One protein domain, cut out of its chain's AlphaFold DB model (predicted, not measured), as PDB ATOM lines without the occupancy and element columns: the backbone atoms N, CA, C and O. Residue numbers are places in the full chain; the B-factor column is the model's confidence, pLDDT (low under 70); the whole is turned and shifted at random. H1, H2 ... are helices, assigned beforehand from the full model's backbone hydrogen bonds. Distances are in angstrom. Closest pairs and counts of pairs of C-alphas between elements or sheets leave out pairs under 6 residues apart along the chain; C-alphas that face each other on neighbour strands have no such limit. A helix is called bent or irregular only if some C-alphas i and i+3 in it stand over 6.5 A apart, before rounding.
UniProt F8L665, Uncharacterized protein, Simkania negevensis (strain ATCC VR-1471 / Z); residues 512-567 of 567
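AT A GLANCE: This is residues 512 to 567 of the 567 residues of an uncharacterized protein of Simkania negevensis (strain ATCC VR-1471 / Z) (UniProt F8L665). This is a small rounded helical domain in which two longer helices, H2 and H4, cross at a steep tilt of 48 degrees and run opposite ways. Two short helices, H1 and H3, lie toward one end of this pair, H3 at the corner after the last residues of H2 and H1 near H3 and the first residues of H4 but apart from H2, and after H4 residues 560 to 567 fold back toward that same end. The printed part has 56 residues with four named helices, in the order H1, H2, H3, H4, and no named strand; the class is all helix. The whole is compact, with a radius of gyration of the C-alphas of 9.8 A, and the C-alphas span 23 by 20 by 15 A.

IN THESE COORDINATES: H1 covers residues 512 to 516 and begins at C-alpha 512, at (-19.227, -11.369, 30.031). After residues 517 to 524 comes H2, residues 525 to 536, which is the longest helix by residues and measures 16.2 A from first to last C-alpha. It begins at C-alpha 525, at (-14.414, -12.317, 51.169). H3 covers residues 540 to 544. H4 covers residues 549 to 559, measures 15.6 A from first to last C-alpha, and ends at C-alpha 559, at (-10.322, -5.058, 49.612). No helix is bent or irregular.

HOW THE PARTS SIT: H1 touches no helix. It is close to H3 but not clearly touching, and their closest C-alphas, those of Ala 512 and Leu 542, are 5.2 A apart. It is also close to H4 but not clearly touching, with the C-alphas of Lys 516 and Lys 549 the closest at 6.1 A. H1 and H2 are apart. H2 touches H4 with its residues 528 to 532 alone, and the closest C-alphas, those of Ala 528 and Phe 557, are 5.8 A apart. H2 and H3 only just touch, with 3 pairs of C-alphas within 8 A, and they touch only at the corner by their link. There H2 takes part with residues 534 to 535 alone, and the closest C-alphas are those of Phe 535 and Trp 543, 5.8 A apart. H3 and H4 are close but not clearly touching, with the C-alphas of Trp 543 and Gln 550 the closest at 7.0 A. In H1, H2, H3 and H4 every backbone O i to N i+4 pair is within hydrogen-bond range.

THE WHOLE: The two C-alphas farthest apart, those of Glu 513 and Ser 561, are 25.7 A from each other, while the first and last printed C-alphas, those of Ala 512 and Pro 567, are 13.8 A apart. The printed part has no cut, and it ends at residue 567, the chain's last residue. The links from H2 to H3 and from H3 to H4 are tight, the link from H1 to H2 is short, and no link is long. The mean pLDDT of the printed part is 87.7, and residue 567 is the one printed residue under 70.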
ATOM      1  N   ALA A 512     -19.863 -12.523  29.391       84.25
ATOM      2  CA  ALA A 512     -19.227 -11.369  30.031       84.25
ATOM      3  C   ALA A 512     -20.254 -10.319  30.503       84.25
ATOM      4  O   ALA A 512     -20.072  -9.726  31.564       84.25
ATOM      5  N   GLU A 513     -21.362 -10.140  29.774       85.62
ATOM      6  CA  GLU A 513     -22.457  -9.249  30.178       85.62
ATOM      7  C   GLU A 513     -23.126  -9.693  31.483       85.62
ATOM      8  O   GLU A 513     -23.421  -8.857  32.334       85.62
ATOM      9  N   THR A 514     -23.281 -11.002  31.707       86.06
ATOM     10  CA  THR A 514     -23.823 -11.528  32.969       86.06
ATOM     11  C   THR A 514     -22.948 -11.129  34.161       86.06
ATOM     12  O   THR A 514     -23.451 -10.715  35.199       86.06
ATOM     13  N   PHE A 515     -21.625 -11.177  33.998       87.50
ATOM     14  CA  PHE A 515     -20.677 -10.785  35.045       87.50
ATOM     15  C   PHE A 515     -20.589  -9.263  35.243       87.50
ATOM     16  O   PHE A 515     -20.268  -8.807  36.340       87.50
ATOM     17  N   LYS A 516     -20.906  -8.450  34.224       88.75
ATOM     18  CA  LYS A 516     -20.960  -6.981  34.361       88.75
ATOM     19  C   LYS A 516     -22.062  -6.515  35.312       88.75
ATOM     20  O   LYS A 516     -21.890  -5.488  35.975       88.75
ATOM     21  N   ALA A 517     -23.138  -7.290  35.424       85.94
ATOM     22  CA  ALA A 517     -24.254  -7.017  36.324       85.94
ATOM     23  C   ALA A 517     -23.950  -7.296  37.810       85.94
ATOM     24  O   ALA A 517     -24.717  -6.870  38.666       85.94
ATOM     25  N   VAL A 518     -22.840  -7.968  38.141       87.56
ATOM     26  CA  VAL A 518     -22.486  -8.292  39.535       87.56
ATOM     27  C   VAL A 518     -22.140  -7.024  40.318       87.56
ATOM     28  O   VAL A 518     -21.301  -6.223  39.894       87.56
ATOM     29  N   GLU A 519     -22.746  -6.845  41.488       89.19
ATOM     30  CA  GLU A 519     -22.413  -5.758  42.410       89.19
ATOM     31  C   GLU A 519     -21.127  -6.086  43.178       89.19
ATOM     32  O   GLU A 519     -21.109  -6.889  44.105       89.19
ATOM     33  N   THR A 520     -20.013  -5.472  42.779       87.06
ATOM     34  CA  THR A 520     -18.691  -5.780  43.345       87.06
ATOM     35  C   THR A 520     -18.447  -5.126  44.707       87.06
ATOM     36  O   THR A 520     -17.633  -5.614  45.486       87.06
ATOM     37  N   THR A 521     -19.175  -4.053  45.025       86.06
ATOM     38  CA  THR A 521     -19.042  -3.276  46.271       86.06
ATOM     39  C   THR A 521     -19.566  -4.007  47.506       86.06
ATOM     40  O   THR A 521     -19.220  -3.639  48.626       86.06
ATOM     41  N   THR A 522     -20.386  -5.041  47.319       85.25
ATOM     42  CA  THR A 522     -21.039  -5.811  48.388       85.25
ATOM     43  C   THR A 522     -20.511  -7.243  48.499       85.25
ATOM     44  O   THR A 522     -20.996  -8.018  49.325       85.25
ATOM     45  N   LEU A 523     -19.490  -7.609  47.709       88.56
ATOM     46  CA  LEU A 523     -18.917  -8.954  47.735       88.56
ATOM     47  C   LEU A 523     -18.288  -9.260  49.096       88.56
ATOM     48  O   LEU A 523     -17.404  -8.548  49.577       88.56
ATOM     49  N   SER A 524     -18.694 -10.379  49.693       90.31
ATOM     50  CA  SER A 524     -17.998 -10.953  50.843       90.31
ATOM     51  C   SER A 524     -16.628 -11.503  50.434       90.31
ATOM     52  O   SER A 524     -16.390 -11.802  49.261       90.31
ATOM     53  N   LYS A 525     -15.734 -11.713  51.409       89.81
ATOM     54  CA  LYS A 525     -14.414 -12.317  51.169       89.81
ATOM     55  C   LYS A 525     -14.508 -13.662  50.446       89.81
ATOM     56  O   LYS A 525     -13.743 -13.925  49.518       89.81
ATOM     57  N   ASP A 526     -15.466 -14.498  50.838       87.50
ATOM     58  CA  ASP A 526     -15.668 -15.817  50.238       87.50
ATOM     59  C   ASP A 526     -16.163 -15.713  48.794       87.50
ATOM     60  O   ASP A 526     -15.671 -16.428  47.920       87.50
ATOM     61  N   ALA A 527     -17.100 -14.799  48.515       87.19
ATOM     62  CA  ALA A 527     -17.567 -14.550  47.156       87.19
ATOM     63  C   ALA A 527     -16.427 -14.009  46.282       87.19
ATOM     64  O   ALA A 527     -16.133 -14.590  45.239       87.19
ATOM     65  N   ALA A 528     -15.710 -12.982  46.744       89.38
ATOM     66  CA  ALA A 528     -14.546 -12.423  46.059       89.38
ATOM     67  C   ALA A 528     -13.492 -13.500  45.740       89.38
ATOM     68  O   ALA A 528     -13.007 -13.580  44.613       89.38
ATOM     69  N   THR A 529     -13.215 -14.401  46.689       89.50
ATOM     70  CA  THR A 529     -12.289 -15.531  46.498       89.50
ATOM     71  C   THR A 529     -12.765 -16.478  45.395       89.50
ATOM     72  O   THR A 529     -11.966 -16.903  44.555       89.50
ATOM     73  N   ARG A 530     -14.065 -16.795  45.355       88.50
ATOM     74  CA  ARG A 530     -14.663 -17.645  44.315       88.50
ATOM     75  C   ARG A 530     -14.578 -17.004  42.928       88.50
ATOM     76  O   ARG A 530     -14.100 -17.655  42.001       88.50
ATOM     77  N   TYR A 531     -14.957 -15.731  42.794       90.25
ATOM     78  CA  TYR A 531     -14.856 -14.982  41.532       90.25
ATOM     79  C   TYR A 531     -13.405 -14.883  41.046       90.25
ATOM     80  O   TYR A 531     -13.120 -15.204  39.893       90.25
ATOM     81  N   HIS A 532     -12.473 -14.524  41.934       91.19
ATOM     82  CA  HIS A 532     -11.047 -14.459  41.615       91.19
ATOM     83  C   HIS A 532     -10.508 -15.815  41.128       91.19
ATOM     84  O   HIS A 532      -9.804 -15.899  40.122       91.19
ATOM     85  N   THR A 533     -10.874 -16.906  41.805       88.19
ATOM     86  CA  THR A 533     -10.467 -18.266  41.414       88.19
ATOM     87  C   THR A 533     -11.043 -18.661  40.054       88.19
ATOM     88  O   THR A 533     -10.345 -19.247  39.226       88.19
ATOM     89  N   PHE A 534     -12.306 -18.320  39.790       89.00
ATOM     90  CA  PHE A 534     -12.959 -18.596  38.515       89.00
ATOM     91  C   PHE A 534     -12.291 -17.854  37.351       89.00
ATOM     92  O   PHE A 534     -11.949 -18.491  36.351       89.00
ATOM     93  N   PHE A 535     -12.052 -16.547  37.493       90.12
ATOM     94  CA  PHE A 535     -11.443 -15.719  36.449       90.12
ATOM     95  C   PHE A 535      -9.965 -16.038  36.200       90.12
ATOM     96  O   PHE A 535      -9.545 -16.030  35.048       90.12
ATOM     97  N   ASN A 536      -9.193 -16.406  37.229       86.44
ATOM     98  CA  ASN A 536      -7.814 -16.880  37.041       86.44
ATOM     99  C   ASN A 536      -7.727 -18.261  36.381       86.44
ATOM    100  O   ASN A 536      -6.696 -18.626  35.818       86.44
ATOM    101  N   GLY A 537      -8.795 -19.049  36.482       82.38
ATOM    102  CA  GLY A 537      -8.905 -20.350  35.845       82.38
ATOM    103  C   GLY A 537      -9.604 -20.267  34.490       82.38
ATOM    104  O   GLY A 537      -9.194 -19.565  33.566       82.38
ATOM    105  N   ARG A 538     -10.685 -21.039  34.358       74.25
ATOM    106  CA  ARG A 538     -11.432 -21.179  33.099       74.25
ATOM    107  C   ARG A 538     -12.156 -19.901  32.658       74.25
ATOM    108  O   ARG A 538     -12.419 -19.765  31.471       74.25
ATOM    109  N   GLY A 539     -12.445 -18.976  33.574       82.94
ATOM    110  CA  GLY A 539     -13.110 -17.704  33.287       82.94
ATOM    111  C   GLY A 539     -12.205 -16.635  32.670       82.94
ATOM    112  O   GLY A 539     -12.686 -15.539  32.412       82.94
ATOM    113  N   ASN A 540     -10.922 -16.910  32.417       86.50
ATOM    114  CA  ASN A 540      -9.967 -15.913  31.912       86.50
ATOM    115  C   ASN A 540     -10.394 -15.288  30.567       86.50
ATOM    116  O   ASN A 540     -10.230 -14.094  30.331       86.50
ATOM    117  N   SER A 541     -11.004 -16.069  29.671       84.38
ATOM    118  CA  SER A 541     -11.545 -15.527  28.416       84.38
ATOM    119  C   SER A 541     -12.705 -14.554  28.654       84.38
ATOM    120  O   SER A 541     -12.803 -13.546  27.960       84.38
ATOM    121  N   LEU A 542     -13.564 -14.826  29.642       87.25
ATOM    122  CA  LEU A 542     -14.643 -13.925  30.049       87.25
ATOM    123  C   LEU A 542     -14.084 -12.685  30.746       87.25
ATOM    124  O   LEU A 542     -14.525 -11.586  30.427       87.25
ATOM    125  N   TRP A 543     -13.073 -12.855  31.609       89.44
ATOM    126  CA  TRP A 543     -12.351 -11.772  32.278       89.44
ATOM    127  C   TRP A 543     -11.876 -10.726  31.274       89.44
ATOM    128  O   TRP A 543     -12.222  -9.557  31.416       89.44
ATOM    129  N   LYS A 544     -11.183 -11.142  30.205       87.12
ATOM    130  CA  LYS A 544     -10.682 -10.257  29.132       87.12
ATOM    131  C   LYS A 544     -11.765  -9.436  28.430       87.12
ATOM    132  O   LYS A 544     -11.473  -8.376  27.885       87.12
ATOM    133  N   ASN A 545     -13.009  -9.903  28.469       88.75
ATOM    134  CA  ASN A 545     -14.151  -9.267  27.818       88.75
ATOM    135  C   ASN A 545     -15.010  -8.422  28.783       88.75
ATOM    136  O   ASN A 545     -16.038  -7.879  28.372       88.75
ATOM    137  N   LEU A 546     -14.615  -8.281  30.054       89.00
ATOM    138  CA  LEU A 546     -15.353  -7.486  31.045       89.00
ATOM    139  C   LEU A 546     -15.181  -5.965  30.884       89.00
ATOM    140  O   LEU A 546     -16.009  -5.217  31.406       89.00
ATOM    141  N   GLY A 547     -14.160  -5.500  30.155       88.56
ATOM    142  CA  GLY A 547     -13.880  -4.069  29.973       88.56
ATOM    143  C   GLY A 547     -13.680  -3.346  31.310       88.56
ATOM    144  O   GLY A 547     -13.032  -3.878  32.208       88.56
ATOM    145  N   ASP A 548     -14.300  -2.175  31.475       88.19
ATOM    146  CA  ASP A 548     -14.177  -1.332  32.680       88.19
ATOM    147  C   ASP A 548     -14.564  -2.052  33.983       88.19
ATOM    148  O   ASP A 548     -14.086  -1.710  35.067       88.19
ATOM    149  N   LYS A 549     -15.388  -3.105  33.897       91.38
ATOM    150  CA  LYS A 549     -15.781  -3.900  35.063       91.38
ATOM    151  C   LYS A 549     -14.597  -4.648  35.696       91.38
ATOM    152  O   LYS A 549     -14.635  -4.900  36.900       91.38
ATOM    153  N   GLN A 550     -13.530  -4.947  34.946       92.69
ATOM    154  CA  GLN A 550     -12.316  -5.573  35.493       92.69
ATOM    155  C   GLN A 550     -11.743  -4.776  36.673       92.69
ATOM    156  O   GLN A 550     -11.409  -5.358  37.702       92.69
ATOM    157  N   ALA A 551     -11.689  -3.445  36.556       90.00
ATOM    158  CA  ALA A 551     -11.163  -2.575  37.607       90.00
ATOM    159  C   ALA A 551     -11.988  -2.690  38.897       90.00
ATOM    160  O   ALA A 551     -11.429  -2.849  39.976       90.00
ATOM    161  N   THR A 552     -13.317  -2.720  38.772       91.56
ATOM    162  CA  THR A 552     -14.232  -2.829  39.921       91.56
ATOM    163  C   THR A 552     -14.177  -4.191  40.620       91.56
ATOM    164  O   THR A 552     -14.402  -4.272  41.825       91.56
ATOM    165  N   PHE A 553     -13.870  -5.269  39.886       92.56
ATOM    166  CA  PHE A 553     -13.613  -6.584  40.479       92.56
ATOM    167  C   PHE A 553     -12.238  -6.638  41.149       92.56
ATOM    168  O   PHE A 553     -12.144  -7.145  42.260       92.56
ATOM    169  N   ASN A 554     -11.195  -6.088  40.516       92.62
ATOM    170  CA  ASN A 554      -9.853  -6.024  41.100       92.62
ATOM    171  C   ASN A 554      -9.832  -5.205  42.396       92.62
ATOM    172  O   ASN A 554      -9.261  -5.665  43.378       92.62
ATOM    173  N   GLU A 555     -10.533  -4.071  42.450       91.62
ATOM    174  CA  GLU A 555     -10.703  -3.293  43.684       91.62
ATOM    175  C   GLU A 555     -11.402  -4.120  44.778       91.62
ATOM    176  O   GLU A 555     -10.968  -4.151  45.930       91.62
ATOM    177  N   ALA A 556     -12.453  -4.868  44.422       90.94
ATOM    178  CA  ALA A 556     -13.129  -5.759  45.364       90.94
ATOM    179  C   ALA A 556     -12.229  -6.917  45.839       90.94
ATOM    180  O   ALA A 556     -12.301  -7.314  47.002       90.94
ATOM    181  N   PHE A 557     -11.368  -7.456  44.974       94.00
ATOM    182  CA  PHE A 557     -10.378  -8.477  45.330       94.00
ATOM    183  C   PHE A 557      -9.316  -7.917  46.286       94.00
ATOM    184  O   PHE A 557      -9.044  -8.534  47.319       94.00
ATOM    185  N   GLU A 558      -8.788  -6.723  46.008       90.81
ATOM    186  CA  GLU A 558      -7.806  -6.029  46.850       90.81
ATOM    187  C   GLU A 558      -8.357  -5.719  48.247       90.81
ATOM    188  O   GLU A 558      -7.675  -5.974  49.244       90.81
ATOM    189  N   ASN A 559      -9.620  -5.285  48.340       91.06
ATOM    190  CA  ASN A 559     -10.322  -5.058  49.612       91.06
ATOM    191  C   ASN A 559     -10.340  -6.303  50.519       91.06
ATOM    192  O   ASN A 559     -10.404  -6.184  51.743       91.06
ATOM    193  N   HIS A 560     -10.231  -7.499  49.934       92.44
ATOM    194  CA  HIS A 560     -10.166  -8.781  50.641       92.44
ATOM    195  C   HIS A 560      -8.765  -9.416  50.651       92.44
ATOM    196  O   HIS A 560      -8.618 -10.574  51.054       92.44
ATOM    197  N   SER A 561      -7.733  -8.656  50.264       91.44
ATOM    198  CA  SER A 561      -6.327  -9.084  50.164       91.44
ATOM    199  C   SER A 561      -6.065 -10.202  49.142       91.44
ATOM    200  O   SER A 561      -5.137 -10.995  49.313       91.44
ATOM    201  N   LEU A 562      -6.876 -10.288  48.087       90.50
ATOM    202  CA  LEU A 562      -6.637 -11.169  46.943       90.50
ATOM    203  C   LEU A 562      -5.845 -10.411  45.860       90.50
ATOM    204  O   LEU A 562      -6.075  -9.214  45.682       90.50
ATOM    205  N   PRO A 563      -4.919 -11.066  45.132       89.25
ATOM    206  CA  PRO A 563      -4.201 -10.427  44.031       89.25
ATOM    207  C   PRO A 563      -5.144  -9.904  42.940       89.25
ATOM    208  O   PRO A 563      -6.164 -10.521  42.636       89.25
ATOM    209  N   ALA A 564      -4.775  -8.794  42.304       87.31
ATOM    210  CA  ALA A 564      -5.453  -8.345  41.096       87.31
ATOM    211  C   ALA A 564      -5.217  -9.339  39.948       87.31
ATOM    212  O   ALA A 564      -4.113  -9.866  39.773       87.31
ATOM    213  N   ILE A 565      -6.244  -9.562  39.132       87.19
ATOM    214  CA  ILE A 565      -6.125 -10.344  37.904       87.19
ATOM    215  C   ILE A 565      -5.721  -9.380  36.789       87.19
ATOM    216  O   ILE A 565      -6.440  -8.426  36.477       87.19
ATOM    217  N   ALA A 566      -4.541  -9.602  36.211       73.38
ATOM    218  CA  ALA A 566      -4.046  -8.796  35.101       73.38
ATOM    219  C   ALA A 566      -4.856  -9.088  33.810       73.38
ATOM    220  O   ALA A 566      -5.215 -10.247  33.591       73.38
ATOM    221  N   PRO A 567      -5.173  -8.074  32.978       60.09
ATOM    222  CA  PRO A 567      -5.873  -8.260  31.701       60.09
ATOM    223  C   PRO A 567      -5.116  -9.124  30.677       60.09
ATOM    224  O   PRO A 567      -3.868  -9.034  30.616       60.09
TER     225      PRO A 567